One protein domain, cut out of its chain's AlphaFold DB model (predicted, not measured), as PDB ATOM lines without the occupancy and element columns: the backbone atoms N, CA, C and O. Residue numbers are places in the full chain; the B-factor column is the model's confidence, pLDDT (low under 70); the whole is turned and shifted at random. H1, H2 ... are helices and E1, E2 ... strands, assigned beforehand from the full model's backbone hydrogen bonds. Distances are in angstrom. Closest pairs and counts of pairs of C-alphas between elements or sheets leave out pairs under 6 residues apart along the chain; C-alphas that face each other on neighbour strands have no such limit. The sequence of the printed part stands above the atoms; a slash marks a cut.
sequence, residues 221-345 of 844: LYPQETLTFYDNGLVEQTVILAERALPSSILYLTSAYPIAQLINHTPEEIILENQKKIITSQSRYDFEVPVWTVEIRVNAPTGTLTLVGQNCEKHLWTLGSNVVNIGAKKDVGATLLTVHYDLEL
ATOM      1  N   LEU A 221     -16.861  51.218  38.887       58.19
ATOM      2  CA  LEU A 221     -15.929  50.860  37.815       58.19
ATOM      3  C   LEU A 221     -14.509  50.862  38.381       58.19
ATOM      4  O   LEU A 221     -14.045  51.879  38.894       58.19
ATOM      5  N   TYR A 222     -13.832  49.721  38.307       68.81
ATOM      6  CA  TYR A 222     -12.426  49.600  38.687       68.81
ATOM      7  C   TYR A 222     -11.517  50.116  37.563       68.81
ATOM      8  O   TYR A 222     -11.945  50.201  36.407       68.81
ATOM      9  N   PRO A 223     -10.254  50.472  37.860       63.22
ATOM     10  CA  PRO A 223      -9.291  50.804  36.818       63.22
ATOM     11  C   PRO A 223      -9.274  49.716  35.732       63.22
ATOM     12  O   PRO A 223      -9.197  48.538  36.056       63.22
ATOM     13  N   GLN A 224      -9.331  50.123  34.457       73.88
ATOM     14  CA  GLN A 224      -9.390  49.259  33.258       73.88
ATOM     15  C   GLN A 224     -10.752  48.604  32.941       73.88
ATOM     16  O   GLN A 224     -10.889  48.000  31.878       73.88
ATOM     17  N   GLU A 225     -11.772  48.755  33.787       77.62
ATOM     18  CA  GLU A 225     -13.151  48.426  33.412       77.62
ATOM     19  C   GLU A 225     -13.734  49.498  32.476       77.62
ATOM     20  O   GLU A 225     -13.376  50.676  32.554       77.62
ATOM     21  N   THR A 226     -14.638  49.105  31.579       75.44
ATOM     22  CA  THR A 226     -15.234  50.014  30.584       75.44
ATOM     23  C   THR A 226     -16.750  49.964  30.619       75.44
ATOM     24  O   THR A 226     -17.329  48.900  30.825       75.44
ATOM     25  N   LEU A 227     -17.390  51.109  30.378       75.62
ATOM     26  CA  LEU A 227     -18.830  51.224  30.172       75.62
ATOM     27  C   LEU A 227     -19.079  51.850  28.794       75.62
ATOM     28  O   LEU A 227     -18.742  53.015  28.575       75.62
ATOM     29  N   THR A 228     -19.635  51.077  27.867       73.56
ATOM     30  CA  THR A 228     -19.836  51.467  26.465       73.56
ATOM     31  C   THR A 228     -21.324  51.575  26.162       73.56
ATOM     32  O   THR A 228     -22.066  50.621  26.370       73.56
ATOM     33  N   PHE A 229     -21.756  52.723  25.641       70.94
ATOM     34  CA  PHE A 229     -23.142  52.976  25.238       70.94
ATOM     35  C   PHE A 229     -23.294  52.812  23.727       70.94
ATOM     36  O   PHE A 229     -22.503  53.367  22.961       70.94
ATOM     37  N   TYR A 230     -24.332  52.098  23.308       70.12
ATOM     38  CA  TYR A 230     -24.675  51.886  21.906       70.12
ATOM     39  C   TYR A 230     -25.927  52.682  21.517       70.12
ATOM     40  O   TYR A 230     -26.820  52.934  22.326       70.12
ATOM     41  N   ASP A 231     -26.006  53.072  20.246       58.59
ATOM     42  CA  ASP A 231     -27.095  53.865  19.655       58.59
ATOM     43  C   ASP A 231     -28.467  53.170  19.690       58.59
ATOM     44  O   ASP A 231     -29.514  53.825  19.694       58.59
ATOM     45  N   ASN A 232     -28.458  51.842  19.756       71.12
ATOM     46  CA  ASN A 232     -29.630  50.987  19.901       71.12
ATOM     47  C   ASN A 232     -30.126  50.840  21.356       71.12
ATOM     48  O   ASN A 232     -31.037  50.050  21.596       71.12
ATOM     49  N   GLY A 233     -29.549  51.574  22.315       66.75
ATOM     50  CA  GLY A 233     -29.952  51.529  23.724       66.75
ATOM     51  C   GLY A 233     -29.399  50.330  24.501       66.75
ATOM     52  O   GLY A 233     -29.943  49.979  25.551       66.75
ATOM     53  N   LEU A 234     -28.339  49.692  23.993       77.06
ATOM     54  CA  LEU A 234     -27.542  48.730  24.754       77.06
ATOM     55  C   LEU A 234     -26.433  49.440  25.534       77.06
ATOM     56  O   LEU A 234     -25.856  50.426  25.069       77.06
ATOM     57  N   VAL A 235     -26.094  48.886  26.694       79.00
ATOM     58  CA  VAL A 235     -24.906  49.273  27.461       79.00
ATOM     59  C   VAL A 235     -24.067  48.046  27.737       79.00
ATOM     60  O   VAL A 235     -24.579  47.052  28.230       79.00
ATOM     61  N   GLU A 236     -22.773  48.110  27.463       88.50
ATOM     62  CA  GLU A 236     -21.826  47.065  27.834       88.50
ATOM     63  C   GLU A 236     -20.949  47.529  28.985       88.50
ATOM     64  O   GLU A 236     -20.246  48.530  28.874       88.50
ATOM     65  N   GLN A 237     -20.958  46.775  30.078       87.00
ATOM     66  CA  GLN A 237     -20.035  46.944  31.189       87.00
ATOM     67  C   GLN A 237     -19.013  45.807  31.173       87.00
ATOM     68  O   GLN A 237     -19.355  44.656  31.441       87.00
ATOM     69  N   THR A 238     -17.751  46.121  30.898       89.38
ATOM     70  CA  THR A 238     -16.647  45.164  31.004       89.38
ATOM     71  C   THR A 238     -16.092  45.175  32.419       89.38
ATOM     72  O   THR A 238     -15.667  46.209  32.921       89.38
ATOM     73  N   VAL A 239     -16.086  44.005  33.045       89.00
ATOM     74  CA  VAL A 239     -15.677  43.758  34.423       89.00
ATOM     75  C   VAL A 239     -14.403  42.926  34.444       89.00
ATOM     76  O   VAL A 239     -14.337  41.894  33.775       89.00
ATOM     77  N   ILE A 240     -13.415  43.323  35.247       89.69
ATOM     78  CA  ILE A 240     -12.173  42.561  35.433       89.69
ATOM     79  C   ILE A 240     -12.301  41.728  36.704       89.69
ATOM     80  O   ILE A 240     -12.413  42.262  37.806       89.69
ATOM     81  N   LEU A 241     -12.276  40.401  36.565       90.62
ATOM     82  CA  LEU A 241     -12.545  39.511  37.698       90.62
ATOM     83  C   LEU A 241     -11.489  39.602  38.800       90.62
ATOM     84  O   LEU A 241     -11.841  39.496  39.973       90.62
ATOM     85  N   ALA A 242     -10.228  39.840  38.435       88.69
ATOM     86  CA  ALA A 242      -9.118  39.924  39.385       88.69
ATOM     87  C   ALA A 242      -9.284  41.089  40.372       88.69
ATOM     88  O   ALA A 242      -8.964  40.945  41.548       88.69
ATOM     89  N   GLU A 243      -9.846  42.204  39.904       82.50
ATOM     90  CA  GLU A 243     -10.089  43.413  40.704       82.50
ATOM     91  C   GLU A 243     -11.315  43.273  41.618       82.50
ATOM     92  O   GLU A 243     -11.446  43.975  42.616       82.50
ATOM     93  N   ARG A 244     -12.226  42.345  41.297       79.94
ATOM     94  CA  ARG A 244     -13.455  42.103  42.070       79.94
ATOM     95  C   ARG A 244     -13.376  40.889  42.987       79.94
ATOM     96  O   ARG A 244     -14.328  40.624  43.720       79.94
ATOM     97  N   ALA A 245     -12.269  40.153  42.938       74.88
ATOM     98  CA  ALA A 245     -12.080  38.915  43.668       74.88
ATOM     99  C   ALA A 245     -12.060  39.140  45.185       74.88
ATOM    100  O   ALA A 245     -11.133  39.732  45.735       74.88
ATOM    101  N   LEU A 246     -13.065  38.607  45.877       73.44
ATOM    102  CA  LEU A 246     -13.006  38.394  47.320       73.44
ATOM    103  C   LEU A 246     -12.352  37.028  47.611       73.44
ATOM    104  O   LEU A 246     -12.220  36.202  46.709       73.44
ATOM    105  N   PRO A 247     -11.976  36.725  48.870       70.81
ATOM    106  CA  PRO A 247     -11.484  35.395  49.251       70.81
ATOM    107  C   PRO A 247     -12.478  34.253  48.963       70.81
ATOM    108  O   PRO A 247     -12.107  33.082  49.006       70.81
ATOM    109  N   SER A 248     -13.748  34.579  48.700       73.00
ATOM    110  CA  SER A 248     -14.765  33.646  48.226       73.00
ATOM    111  C   SER A 248     -14.685  33.458  46.711       73.00
ATOM    112  O   SER A 248     -14.609  34.423  45.960       73.00
ATOM    113  N   SER A 249     -14.847  32.220  46.244       81.81
ATOM    114  CA  SER A 249     -14.981  31.892  44.814       81.81
ATOM    115  C   SER A 249     -16.273  32.412  44.168       81.81
ATOM    116  O   SER A 249     -16.461  32.237  42.968       81.81
ATOM    117  N   ILE A 250     -17.158  33.039  44.951       89.44
ATOM    118  CA  ILE A 250     -18.424  33.632  44.512       89.44
ATOM    119  C   ILE A 250     -18.257  35.151  44.408       89.44
ATOM    120  O   ILE A 250     -17.807  35.796  45.359       89.44
ATOM    121  N   LEU A 251     -18.650  35.708  43.261       89.25
ATOM    122  CA  LEU A 251     -18.634  37.131  42.941       89.25
ATOM    123  C   LEU A 251     -20.046  37.608  42.604       89.25
ATOM    124  O   LEU A 251     -20.778  36.959  41.856       89.25
ATOM    125  N   TYR A 252     -20.397  38.785  43.112       88.06
ATOM    126  CA  TYR A 252     -21.650  39.461  42.795       88.06
ATOM    127  C   TYR A 252     -21.355  40.620  41.851       88.06
ATOM    128  O   TYR A 252     -20.808  41.643  42.266       88.06
ATOM    129  N   LEU A 253     -21.711  40.469  40.578       88.94
ATOM    130  CA  LEU A 253     -21.543  41.529  39.592       88.94
ATOM    131  C   LEU A 253     -22.853  42.265  39.409       88.94
ATOM    132  O   LEU A 253     -23.895  41.671  39.143       88.94
ATOM    133  N   THR A 254     -22.785  43.572  39.584       80.69
ATOM    134  CA  THR A 254     -23.941  44.446  39.665       80.69
ATOM    135  C   THR A 254     -23.817  45.525  38.603       80.69
ATOM    136  O   THR A 254     -22.793  46.209  38.539       80.69
ATOM    137  N   SER A 255     -24.865  45.666  37.796       80.88
ATOM    138  CA  SER A 255     -24.958  46.663  36.732       80.88
ATOM    139  C   SER A 255     -25.970  47.746  37.106       80.88
ATOM    140  O   SER A 255     -27.002  47.454  37.715       80.88
ATOM    141  N   ALA A 256     -25.688  48.980  36.692       66.06
ATOM    142  CA  ALA A 256     -26.612  50.111  36.759       66.06
ATOM    143  C   ALA A 256     -27.739  50.018  35.713       66.06
ATOM    144  O   ALA A 256     -28.641  50.850  35.705       66.06
ATOM    145  N   TYR A 257     -27.691  49.003  34.845       78.50
ATOM    146  CA  TYR A 257     -28.682  48.712  33.813       78.50
ATOM    147  C   TYR A 257     -29.112  47.238  33.894       78.50
ATOM    148  O   TYR A 257     -28.266  46.388  34.197       78.50
ATOM    149  N   PRO A 258     -30.380  46.899  33.598       80.38
ATOM    150  CA  PRO A 258     -30.843  45.514  33.596       80.38
ATOM    151  C   PRO A 258     -30.030  44.667  32.609       80.38
ATOM    152  O   PRO A 258     -30.117  44.866  31.399       80.38
ATOM    153  N   ILE A 259     -29.245  43.722  33.124       91.44
ATOM    154  CA  ILE A 259     -28.365  42.815  32.384       91.44
ATOM    155  C   ILE A 259     -29.234  41.830  31.605       91.44
ATOM    156  O   ILE A 259     -29.863  40.942  32.178       91.44
ATOM    157  N   ALA A 260     -29.255  41.992  30.290       94.00
ATOM    158  CA  ALA A 260     -29.905  41.086  29.359       94.00
ATOM    159  C   ALA A 260     -28.953  39.992  28.865       94.00
ATOM    160  O   ALA A 260     -29.407  38.899  28.535       94.00
ATOM    161  N   GLN A 261     -27.642  40.257  28.833       96.19
ATOM    162  CA  GLN A 261     -26.649  39.265  28.416       96.19
ATOM    163  C   GLN A 261     -25.394  39.307  29.287       96.19
ATOM    164  O   GLN A 261     -24.998  40.352  29.798       96.19
ATOM    165  N   LEU A 262     -24.748  38.156  29.423       96.94
ATOM    166  CA  LEU A 262     -23.449  38.000  30.065       96.94
ATOM    167  C   LEU A 262     -22.509  37.277  29.100       96.94
ATOM    168  O   LEU A 262     -22.811  36.170  28.657       96.94
ATOM    169  N   ILE A 263     -21.368  37.884  28.784       97.00
ATOM    170  CA  ILE A 263     -20.357  37.317  27.886       97.00
ATOM    171  C   ILE A 263     -19.113  36.972  28.700       97.00
ATOM    172  O   ILE A 263     -18.561  37.824  29.399       97.00
ATOM    173  N   ASN A 264     -18.677  35.714  28.614       97.19
ATOM    174  CA  ASN A 264     -17.510  35.223  29.332       97.19
ATOM    175  C   ASN A 264     -16.242  35.333  28.478       97.19
ATOM    176  O   ASN A 264     -16.022  34.494  27.611       97.19
ATOM    177  N   HIS A 265     -15.376  36.315  28.741       94.25
ATOM    178  CA  HIS A 265     -14.073  36.425  28.071       94.25
ATOM    179  C   HIS A 265     -12.924  35.798  28.875       94.25
ATOM    180  O   HIS A 265     -11.763  35.897  28.474       94.25
ATOM    181  N   THR A 266     -13.219  35.153  30.003       94.00
ATOM    182  CA  THR A 266     -12.215  34.475  30.827       94.00
ATOM    183  C   THR A 266     -11.739  33.188  30.140       94.00
ATOM    184  O   THR A 266     -12.464  32.626  29.311       94.00
ATOM    185  N   PRO A 267     -10.525  32.692  30.446       91.81
ATOM    186  CA  PRO A 267     -10.042  31.414  29.914       91.81
ATOM    187  C   PRO A 267     -10.761  30.193  30.514       91.81
ATOM    188  O   PRO A 267     -10.594  29.086  30.008       91.81
ATOM    189  N   GLU A 268     -11.549  30.378  31.574       94.00
ATOM    190  CA  GLU A 268     -12.207  29.309  32.322       94.00
ATOM    191  C   GLU A 268     -13.735  29.361  32.174       94.00
ATOM    192  O   GLU A 268     -14.322  30.310  31.648       94.00
ATOM    193  N   GLU A 269     -14.403  28.300  32.620       95.81
ATOM    194  CA  GLU A 269     -15.858  28.292  32.738       95.81
ATOM    195  C   GLU A 269     -16.288  29.057  33.993       95.81
ATOM    196  O   GLU A 269     -15.669  28.935  35.053       95.81
ATOM    197  N   ILE A 270     -17.384  29.807  33.886       96.06
ATOM    198  CA  ILE A 270     -18.030  30.449  35.035       96.06
ATOM    199  C   ILE A 270     -19.385  29.799  35.300       96.06
ATOM    200  O   ILE A 270     -20.069  29.365  34.369       96.06
ATOM    201  N   ILE A 271     -19.794  29.744  36.565       96.06
ATOM    202  CA  ILE A 271     -21.086  29.179  36.967       96.06
ATOM    203  C   ILE A 271     -21.990  30.309  37.447       96.06
ATOM    204  O   ILE A 271     -21.687  30.949  38.445       96.06
ATOM    205  N   LEU A 272     -23.118  30.530  36.779       95.31
ATOM    206  CA  LEU A 272     -24.208  31.356  37.292       95.31
ATOM    207  C   LEU A 272     -24.949  30.587  38.393       95.31
ATOM    208  O   LEU A 272     -25.694  29.654  38.092       95.31
ATOM    209  N   GLU A 273     -24.757  30.966  39.656       92.31
ATOM    210  CA  GLU A 273     -25.272  30.236  40.827       92.31
ATOM    211  C   GLU A 273     -26.802  30.192  40.861       92.31
ATOM    212  O   GLU A 273     -27.405  29.121  40.971       92.31
ATOM    213  N   ASN A 274     -27.442  31.348  40.674       86.94
ATOM    214  CA  ASN A 274     -28.899  31.469  40.758       86.94
ATOM    215  C   ASN A 274     -29.625  30.732  39.623       86.94
ATOM    216  O   ASN A 274     -30.739  30.242  39.807       86.94
ATOM    217  N   GLN A 275     -28.986  30.606  38.460       90.94
ATOM    218  CA  GLN A 275     -29.534  29.947  37.275       90.94
ATOM    219  C   GLN A 275     -29.037  28.502  37.118       90.94
ATOM    220  O   GLN A 275     -29.543  27.774  36.265       90.94
ATOM    221  N   LYS A 276     -28.048  28.077  37.918       94.19
ATOM    222  CA  LYS A 276     -27.343  26.789  37.799       94.19
ATOM    223  C   LYS A 276     -26.851  26.519  36.370       94.19
ATOM    224  O   LYS A 276     -27.008  25.417  35.841       94.19
ATOM    225  N   LYS A 277     -26.288  27.544  35.724       96.50
ATOM    226  CA  LYS A 277     -25.823  27.495  34.328       96.50
ATOM    227  C   LYS A 277     -24.316  27.681  34.249       96.50
ATOM    228  O   LYS A 277     -23.767  28.549  34.914       96.50
ATOM    229  N   ILE A 278     -23.671  26.878  33.409       96.31
ATOM    230  CA  ILE A 278     -22.243  26.987  33.107       96.31
ATOM    231  C   ILE A 278     -22.097  27.794  31.818       96.31
ATOM    232  O   ILE A 278     -22.752  27.482  30.822       96.31
ATOM    233  N   ILE A 279     -21.257  28.825  31.847       96.94
ATOM    234  CA  ILE A 279     -20.917  29.656  30.691       96.94
ATOM    235  C   ILE A 279     -19.458  29.376  30.350       96.94
ATOM    236  O   ILE A 279     -18.548  29.738  31.101       96.94
ATOM    237  N   THR A 280     -19.232  28.715  29.219       97.00
ATOM    238  CA  THR A 280     -17.891  28.353  28.753       97.00
ATOM    239  C   THR A 280     -17.101  29.580  28.299       97.00
ATOM    240  O   THR A 280     -17.677  30.640  28.030       97.00
ATOM    241  N   SER A 281     -15.776  29.454  28.211       95.81
ATOM    242  CA  SER A 281     -14.910  30.518  27.690       95.81
ATOM    243  C   SER A 281     -15.364  30.978  26.298       95.81
ATOM    244  O   SER A 281     -15.682  30.157  25.436       95.81
ATOM    245  N   GLN A 282     -15.403  32.293  26.090       94.69
ATOM    246  CA  GLN A 282     -15.858  32.979  24.871       94.69
ATOM    247  C   GLN A 282     -17.325  32.722  24.488       94.69
ATOM    248  O   GLN A 282     -17.729  33.002  23.358       94.69
ATOM    249  N   SER A 283     -18.141  32.203  25.408       96.50
ATOM    250  CA  SER A 283     -19.576  32.026  25.187       96.50
ATOM    251  C   SER A 283     -20.400  33.148  25.818       96.50
ATOM    252  O   SER A 283     -19.935  33.892  26.688       96.50
ATOM    253  N   ARG A 284     -21.644  33.272  25.351       96.38
ATOM    254  CA  ARG A 284     -22.627  34.227  25.863       96.38
ATOM    255  C   ARG A 284     -23.792  33.502  26.525       96.38
ATOM    256  O   ARG A 284     -24.166  32.407  26.103       96.38
ATOM    257  N   TYR A 285     -24.398  34.161  27.497       97.06
ATOM    258  CA  TYR A 285     -25.647  33.753  28.117       97.06
ATOM    259  C   TYR A 285     -26.670  34.882  28.017       97.06
ATOM    260  O   TYR A 285     -26.409  35.994  28.474       97.06
ATOM    261  N   ASP A 286     -27.815  34.576  27.417       96.19
ATOM    262  CA  ASP A 286     -28.949  35.483  27.252       96.19
ATOM    263  C   ASP A 286     -29.963  35.216  28.384       96.19
ATOM    264  O   ASP A 286     -30.402  34.077  28.569       96.19
ATOM    265  N   PHE A 287     -30.319  36.240  29.165       92.69
ATOM    266  CA  PHE A 287     -31.313  36.122  30.236       92.69
ATOM    267  C   PHE A 287     -32.732  36.208  29.659       92.69
ATOM    268  O   PHE A 287     -33.035  37.115  28.889       92.69
ATOM    269  N   GLU A 288     -33.626  35.300  30.068       87.88
ATOM    270  CA  GLU A 288     -35.046  35.344  29.663       87.88
ATOM    271  C   GLU A 288     -35.754  36.610  30.169       87.88
ATOM    272  O   GLU A 288     -36.608  37.169  29.487       87.88
ATOM    273  N   VAL A 289     -35.371  37.071  31.363       80.75
ATOM    274  CA  VAL A 289     -35.804  38.335  31.967       80.75
ATOM    275  C   VAL A 289     -34.546  39.076  32.422       80.75
ATOM    276  O   VAL A 289     -33.764  38.480  33.168       80.75
ATOM    277  N   PRO A 290     -34.324  40.340  32.011       86.06
ATOM    278  CA  PRO A 290     -33.143  41.093  32.415       86.06
ATOM    279  C   PRO A 290     -32.976  41.149  33.937       86.06
ATOM    280  O   PRO A 290     -33.933  41.392  34.677       86.06
ATOM    281  N   VAL A 291     -31.749  40.939  34.413       86.06
ATOM    282  CA  VAL A 291     -31.420  40.895  35.846       86.06
ATOM    283  C   VAL A 291     -30.462  42.014  36.223       86.06
ATOM    284  O   VAL A 291     -29.611  42.409  35.449       86.06
ATOM    285  N   TRP A 292     -30.534  42.529  37.444       81.75
ATOM    286  CA  TRP A 292     -29.664  43.641  37.862       81.75
ATOM    287  C   TRP A 292     -28.334  43.196  38.485       81.75
ATOM    288  O   TRP A 292     -27.376  43.963  38.555       81.75
ATOM    289  N   THR A 293     -28.287  41.965  38.995       87.69
ATOM    290  CA  THR A 293     -27.081  41.364  39.575       87.69
ATOM    291  C   THR A 293     -26.968  39.933  39.099       87.69
ATOM    292  O   THR A 293     -27.963  39.207  39.077       87.69
ATOM    293  N   VAL A 294     -25.748  39.531  38.770       90.88
ATOM    294  CA  VAL A 294     -25.389  38.147  38.491       90.88
ATOM    295  C   VAL A 294     -24.465  37.643  39.590       90.88
ATOM    296  O   VAL A 294     -23.519  38.320  39.991       90.88
ATOM    297  N   GLU A 295     -24.776  36.459  40.103       93.62
ATOM    298  CA  GLU A 295     -23.951  35.753  41.077       93.62
ATOM    299  C   GLU A 295     -23.195  34.668  40.330       93.62
ATOM    300  O   GLU A 295     -23.806  33.744  39.782       93.62
ATOM    301  N   ILE A 296     -21.877  34.821  40.260       94.75
ATOM    302  CA  ILE A 296     -21.010  33.927  39.504       94.75
ATOM    303  C   ILE A 296     -20.030  33.230  40.438       94.75
ATOM    304  O   ILE A 296     -19.473  33.855  41.337       94.75
ATOM    305  N   ARG A 297     -19.766  31.951  40.188       94.69
ATOM    306  CA  ARG A 297     -18.613  31.245  40.737       94.69
ATOM    307  C   ARG A 297     -17.546  31.100  39.668       94.69
ATOM    308  O   ARG A 297     -17.838  30.649  38.560       94.69
ATOM    309  N   VAL A 298     -16.318  31.461  40.024       92.75
ATOM    310  CA  VAL A 298     -15.126  31.328  39.177       92.75
ATOM    311  C   VAL A 298     -14.073  30.493  39.906       92.75
ATOM    312  O   VAL A 298     -13.933  30.604  41.124       92.75
ATOM    313  N   ASN A 299     -13.352  29.632  39.181       88.38
ATOM    314  CA  ASN A 299     -12.287  28.811  39.773       88.38
ATOM    315  C   ASN A 299     -11.010  29.639  39.976       88.38
ATOM    316  O   ASN A 299     -10.426  29.602  41.059       88.38
ATOM    317  N   ALA A 300     -10.636  30.448  38.982       89.62
ATOM    318  CA  ALA A 300      -9.656  31.519  39.105       89.62
ATOM    319  C   ALA A 300     -10.262  32.852  38.621       89.62
ATOM    320  O   ALA A 300     -10.760  32.927  37.496       89.62
ATOM    321  N   PRO A 301     -10.211  33.939  39.416       87.69
ATOM    322  CA  PRO A 301     -10.762  35.235  39.029       87.69
ATOM    323  C   PRO A 301      -9.815  35.960  38.061       87.69
ATOM    324  O   PRO A 301      -9.246  36.999  38.372       87.69
ATOM    325  N   THR A 302      -9.596  35.389  36.879       90.69
ATOM    326  CA  THR A 302      -8.737  35.958  35.835       90.69
ATOM    327  C   THR A 302      -9.545  36.212  34.569       90.69
ATOM    328  O   THR A 302     -10.504  35.502  34.279       90.69
ATOM    329  N   GLY A 303      -9.172  37.241  33.807       91.94
ATOM    330  CA  GLY A 303      -9.892  37.653  32.601       91.94
ATOM    331  C   GLY A 303     -11.048  38.620  32.867       91.94
ATOM    332  O   GLY A 303     -11.164  39.202  33.951       91.94
ATOM    333  N   THR A 304     -11.875  38.819  31.841       93.94
ATOM    334  CA  THR A 304     -12.957  39.805  31.850       93.94
ATOM    335  C   THR A 304     -14.316  39.181  31.568       93.94
ATOM    336  O   THR A 304     -14.427  38.151  30.904       93.94
ATOM    337  N   LEU A 305     -15.366  39.821  32.071       95.56
ATOM    338  CA  LEU A 305     -16.752  39.543  31.713       95.56
ATOM    339  C   LEU A 305     -17.381  40.797  31.131       95.56
ATOM    340  O   LEU A 305     -17.075  41.892  31.590       95.56
ATOM    341  N   THR A 306     -18.285  40.645  30.173       94.81
ATOM    342  CA  THR A 306     -19.075  41.767  29.656       94.81
ATOM    343  C   THR A 306     -20.532  41.576  30.045       94.81
ATOM    344  O   THR A 306     -21.144  40.563  29.704       94.81
ATOM    345  N   LEU A 307     -21.079  42.534  30.787       93.81
ATOM    346  CA  LEU A 307     -22.493  42.619  31.140       93.81
ATOM    347  C   LEU A 307     -23.174  43.507  30.101       93.81
ATOM    348  O   LEU A 307     -22.862  44.691  30.018       93.81
ATOM    349  N   VAL A 308     -24.092  42.955  29.317       92.75
ATOM    350  CA  VAL A 308     -24.860  43.714  28.326       92.75
ATOM    351  C   VAL A 308     -26.216  44.061  28.926       92.75
ATOM    352  O   VAL A 308     -27.049  43.180  29.143       92.75
ATOM    353  N   GLY A 309     -26.435  45.336  29.219       86.94
ATOM    354  CA  GLY A 309     -27.713  45.897  29.631       86.94
ATOM    355  C   GLY A 309     -28.618  46.245  28.446       86.94
ATOM    356  O   GLY A 309     -28.134  46.619  27.379       86.94
ATOM    357  N   GLN A 310     -29.935  46.136  28.636       79.62
ATOM    358  CA  GLN A 310     -30.972  46.578  27.687       79.62
ATOM    359  C   GLN A 310     -31.854  47.675  28.300       79.62
ATOM    360  O   GLN A 310     -31.802  47.918  29.504       79.62
ATOM    361  N   ASN A 311     -32.679  48.322  27.467       62.91
ATOM    362  CA  ASN A 311     -33.568  49.430  27.842       62.91
ATOM    363  C   ASN A 311     -32.832  50.648  28.407       62.91
ATOM    364  O   ASN A 311     -33.340  51.353  29.277       62.91
ATOM    365  N   CYS A 312     -31.651  50.942  27.866       57.84
ATOM    366  CA  CYS A 312     -31.072  52.271  27.999       57.84
ATOM    367  C   CYS A 312     -31.802  53.155  26.985       57.84
ATOM    368  O   CYS A 312     -31.244  53.519  25.950       57.84
ATOM    369  N   GLU A 313     -33.101  53.390  27.197       45.69
ATOM    370  CA  GLU A 313     -33.853  54.318  26.360       45.69
ATOM    371  C   GLU A 313     -33.092  55.645  26.356       45.69
ATOM    372  O   GLU A 313     -32.893  56.227  27.414       45.69
ATOM    373  N   LYS A 314     -32.580  55.990  25.164       39.75
ATOM    374  CA  LYS A 314     -32.010  57.224  24.584       39.75
ATOM    375  C   LYS A 314     -31.867  58.526  25.398       39.75
ATOM    376  O   LYS A 314     -31.724  59.585  24.798       39.75
ATOM    377  N   HIS A 315     -31.795  58.507  26.714       41.56
ATOM    378  CA  HIS A 315     -31.687  59.699  27.544       41.56
ATOM    379  C   HIS A 315     -30.254  59.855  28.057       41.56
ATOM    380  O   HIS A 315     -29.997  60.036  29.244       41.56
ATOM    381  N   LEU A 316     -29.293  59.842  27.128       38.03
ATOM    382  CA  LEU A 316     -28.023  60.538  27.339       38.03
ATOM    383  C   LEU A 316     -28.294  62.040  27.165       38.03
ATOM    384  O   LEU A 316     -27.979  62.633  26.142       38.03
ATOM    385  N   TRP A 317     -28.944  62.593  28.189       42.03
ATOM    386  CA  TRP A 317     -29.125  64.012  28.499       42.03
ATOM    387  C   TRP A 317     -29.760  64.890  27.412       42.03
ATOM    388  O   TRP A 317     -29.111  65.312  26.459       42.03
ATOM    389  N   THR A 318     -30.995  65.327  27.656       32.31
ATOM    390  CA  THR A 318     -31.519  66.582  27.102       32.31
ATOM    391  C   THR A 318     -31.436  67.669  28.171       32.31
ATOM    392  O   THR A 318     -32.339  67.827  28.987       32.31
ATOM    393  N   LEU A 319     -30.341  68.431  28.182       34.81
ATOM    394  CA  LEU A 319     -30.274  69.732  28.863       34.81
ATOM    395  C   LEU A 319     -30.766  70.790  27.864       34.81
ATOM    396  O   LEU A 319     -29.971  71.390  27.138       34.81
ATOM    397  N   GLY A 320     -32.086  70.948  27.753       46.09
ATOM    398  CA  GLY A 320     -32.706  71.820  26.747       46.09
ATOM    399  C   GLY A 320     -32.536  71.303  25.310       46.09
ATOM    400  O   GLY A 320     -32.549  70.099  25.074       46.09
ATOM    401  N   SER A 321     -32.354  72.209  24.341       36.41
ATOM    402  CA  SER A 321     -32.224  71.933  22.893       36.41
ATOM    403  C   SER A 321     -30.944  71.196  22.465       36.41
ATOM    404  O   SER A 321     -30.657  71.092  21.273       36.41
ATOM    405  N   ASN A 322     -30.141  70.715  23.412       35.47
ATOM    406  CA  ASN A 322     -28.841  70.123  23.126       35.47
ATOM    407  C   ASN A 322     -28.974  68.612  22.902       35.47
ATOM    408  O   ASN A 322     -29.395  67.879  23.792       35.47
ATOM    409  N   VAL A 323     -28.575  68.150  21.714       36.06
ATOM    410  CA  VAL A 323     -28.467  66.724  21.375       36.06
ATOM    411  C   VAL A 323     -27.004  66.302  21.503       36.06
ATOM    412  O   VAL A 323     -26.146  66.781  20.759       36.06
ATOM    413  N   VAL A 324     -26.706  65.379  22.420       37.00
ATOM    414  CA  VAL A 324     -25.377  64.759  22.516       37.00
ATOM    415  C   VAL A 324     -25.261  63.673  21.444       37.00
ATOM    416  O   VAL A 324     -25.764  62.564  21.601       37.00
ATOM    417  N   ASN A 325     -24.592  63.979  20.330       36.09
ATOM    418  CA  ASN A 325     -24.270  62.980  19.309       36.09
ATOM    419  C   ASN A 325     -22.947  62.283  19.648       36.09
ATOM    420  O   ASN A 325     -21.868  62.864  19.518       36.09
ATOM    421  N   ILE A 326     -23.022  61.010  20.036       38.44
ATOM    422  CA  ILE A 326     -21.838  60.165  20.219       38.44
ATOM    423  C   ILE A 326     -21.443  59.595  18.855       38.44
ATOM    424  O   ILE A 326     -22.000  58.609  18.383       38.44
ATOM    425  N   GLY A 327     -20.492  60.246  18.187       37.25
ATOM    426  CA  GLY A 327     -19.928  59.765  16.928       37.25
ATOM    427  C   GLY A 327     -18.596  59.052  17.146       37.25
ATOM    428  O   GLY A 327     -17.619  59.679  17.549       37.25
ATOM    429  N   ALA A 328     -18.515  57.765  16.814       33.41
ATOM    430  CA  ALA A 328     -17.234  57.072  16.714       33.41
ATOM    431  C   ALA A 328     -16.558  57.426  15.379       33.41
ATOM    432  O   ALA A 328     -17.039  57.056  14.306       33.41
ATOM    433  N   LYS A 329     -15.420  58.127  15.422       36.53
ATOM    434  CA  LYS A 329     -14.535  58.248  14.255       36.53
ATOM    435  C   LYS A 329     -13.559  57.071  14.267       36.53
ATOM    436  O   LYS A 329     -12.745  56.962  15.173       36.53
ATOM    437  N   LYS A 330     -13.644  56.199  13.256       38.06
ATOM    438  CA  LYS A 330     -12.896  54.927  13.164       38.06
ATOM    439  C   LYS A 330     -11.364  55.052  13.101       38.06
ATOM    440  O   LYS A 330     -10.692  54.052  13.322       38.06
ATOM    441  N   ASP A 331     -10.813  56.236  12.835       36.78
ATOM    442  CA  ASP A 331      -9.404  56.359  12.422       36.78
ATOM    443  C   ASP A 331      -8.430  56.787  13.529       36.78
ATOM    444  O   ASP A 331      -7.227  56.881  13.300       36.78
ATOM    445  N   VAL A 332      -8.911  57.031  14.747       39.22
ATOM    446  CA  VAL A 332      -8.054  57.349  15.895       39.22
ATOM    447  C   VAL A 332      -8.634  56.574  17.062       39.22
ATOM    448  O   VAL A 332      -9.808  56.755  17.351       39.22
ATOM    449  N   GLY A 333      -7.868  55.682  17.692       35.12
ATOM    450  CA  GLY A 333      -8.315  54.766  18.758       35.12
ATOM    451  C   GLY A 333      -8.792  55.422  20.066       35.12
ATOM    452  O   GLY A 333      -8.525  54.895  21.139       35.12
ATOM    453  N   ALA A 334      -9.468  56.566  19.991       33.16
ATOM    454  CA  ALA A 334     -10.151  57.262  21.063       33.16
ATOM    455  C   ALA A 334     -11.526  57.735  20.561       33.16
ATOM    456  O   ALA A 334     -11.636  58.439  19.553       33.16
ATOM    457  N   THR A 335     -12.582  57.367  21.283       35.16
ATOM    458  CA  THR A 335     -13.938  57.868  21.051       35.16
ATOM    459  C   THR A 335     -13.988  59.335  21.474       35.16
ATOM    460  O   THR A 335     -13.957  59.649  22.662       35.16
ATOM    461  N   LEU A 336     -14.020  60.254  20.509       33.53
ATOM    462  CA  LEU A 336     -14.137  61.681  20.794       33.53
ATOM    463  C   LEU A 336     -15.602  62.013  21.112       33.53
ATOM    464  O   LEU A 336     -16.437  62.086  20.209       33.53
ATOM    465  N   LEU A 337     -15.920  62.237  22.389       38.44
ATOM    466  CA  LEU A 337     -17.211  62.799  22.783       38.44
ATOM    467  C   LEU A 337     -17.260  64.260  22.315       38.44
ATOM    468  O   LEU A 337     -16.640  65.136  22.915       38.44
ATOM    469  N   THR A 338     -17.965  64.526  21.217       36.09
ATOM    470  CA  THR A 338     -18.159  65.894  20.725       36.09
ATOM    471  C   THR A 338     -19.518  66.383  21.201       36.09
ATOM    472  O   THR A 338     -20.545  66.051  20.614       36.09
ATOM    473  N   VAL A 339     -19.534  67.161  22.282       40.44
ATOM    474  CA  VAL A 339     -20.748  67.844  22.738       40.44
ATOM    475  C   VAL A 339     -20.863  69.150  21.957       40.44
ATOM    476  O   VAL A 339     -20.077  70.075  22.159       40.44
ATOM    477  N   HIS A 340     -21.812  69.215  21.027       36.12
ATOM    478  CA  HIS A 340     -22.162  70.467  20.369       36.12
ATOM    479  C   HIS A 340     -23.118  71.246  21.275       36.12
ATOM    480  O   HIS A 340     -24.291  70.900  21.377       36.12
ATOM    481  N   TYR A 341     -22.605  72.288  21.927       39.47
ATOM    482  CA  TYR A 341     -23.442  73.322  22.528       39.47
ATOM    483  C   TYR A 341     -23.774  74.339  21.444       39.47
ATOM    484  O   TYR A 341     -22.884  75.065  20.991       39.47
ATOM    485  N   ASP A 342     -25.035  74.396  21.027       39.84
ATOM    486  CA  ASP A 342     -25.511  75.546  20.269       39.84
ATOM    487  C   ASP A 342     -25.804  76.662  21.281       39.84
ATOM    488  O   ASP A 342     -26.873  76.746  21.877       39.84
ATOM    489  N   LEU A 343     -24.768  77.450  21.584       42.50
ATOM    490  CA  LEU A 343     -24.802  78.548  22.557       42.50
ATOM    491  C   LEU A 343     -25.475  79.811  22.010       42.50
ATOM    492  O   LEU A 343     -25.489  80.836  22.697       42.50
ATOM    493  N   GLU A 344     -26.077  79.758  20.819       45.62
ATOM    494  CA  GLU A 344     -27.169  80.675  20.529       45.62
ATOM    495  C   GLU A 344     -28.340  80.293  21.436       45.62
ATOM    496  O   GLU A 344     -29.280  79.608  21.039       45.62
ATOM    497  N   LEU A 345     -28.262  80.750  22.693       49.69
ATOM    498  CA  LEU A 345     -29.403  80.960  23.569       49.69
ATOM    499  C   LEU A 345     -30.386  81.799  22.757       49.69
ATOM    500  O   LEU A 345     -30.338  83.033  22.783       49.69
TER     501      LEU A 345
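AT A GLANCE: This is residues 221 to 345 of the 844 residues of an uncharacterized protein of Neochlamydia sp. EPS4 (UniProt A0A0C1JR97). One twisted sheet of seven strands is folded over on itself where its two long strands, E3 and E6, bend sharply, and the short helix H1 lies beside the strands. From the end of E7 a tail with no named element, residues 310 to 345, runs away from this body, loops back with residues 329 to 334 sticking out, and makes much of the length. The printed part has 125 residues, under half of them in named elements, which run E1 E2 H1 E3 E4 E5 E6 E7 and are mostly strand; the sheet's order is E1 - E2 - E7 - E3 - E6 - E4 - E5, all antiparallel. The whole is loose, with a radius of gyration of the C-alphas of 17.2 A, and elongated, spanning 57 by 32 by 24 A.

IN THESE COORDINATES: Find C-alpha 226 at (-15.234, 50.014, 30.584), where E1 begins and runs to residue 229. E2, residues 235 to 240, is 16.5 A long, and H1, residues 241 to 244, follows it directly. E3, residues 250 to 264, starts at (-18.424, 33.632, 44.512), bends by 137 degrees at residue 260 and measures 15.3 A. Next come E4, residues 270 to 272, and E5, residues 277 to 279. E6, residues 284 to 298, bends by 140 degrees at residue 291 and measures 15.6 A. E7, residues 304 to 309, is 16.1 A long and ends at (-27.713, 45.897, 29.631).

HOW THE PARTS SIT: Start at the edge strand E1, which forms a hairpin with E2; N 228 and O 236 are 2.8 A apart, within hydrogen-bond range. E2 and E7 are antiparallel at 158 degrees, with N 239 and O 305 at 2.7 A. E7 pairs with E3 through N 263 and O 306, 2.8 A. Look on both sides of the bends for E3 and E6: N 253 and O 294 are 2.9 A apart, N 262 and O 285 also 2.9 A. E6 and E4 pair through N 297 and O 271, 2.8 A, and E4 forms a hairpin with the other edge strand, E5, through N 272 and O 277, 2.8 A. The closest C-alphas of E3 and E5, those of Asn 264 and Ile 279, are 6.7 A apart. E2, H1 and E3 form a split strand-helix-strand unit, two strands of one sheet that are not neighbours, with a helix between them along the chain; here E7 is between them in the sheet, and the crossover is left-handed. H1 is on the sheet but over none of its strands; it is too short for an O i to N i+4 pair, and its one O i to N i+3 pair is within range.

THE WHOLE: The farthest C-alphas, those of Asn 299 and Glu 344, are 57.3 A apart. The printed part has no cut, and each link between named elements is tight. The mean pLDDT of the printed part is 73.3; look for values under 70 at residues 221 to 223, 231, 233, 256 and 311 to 345.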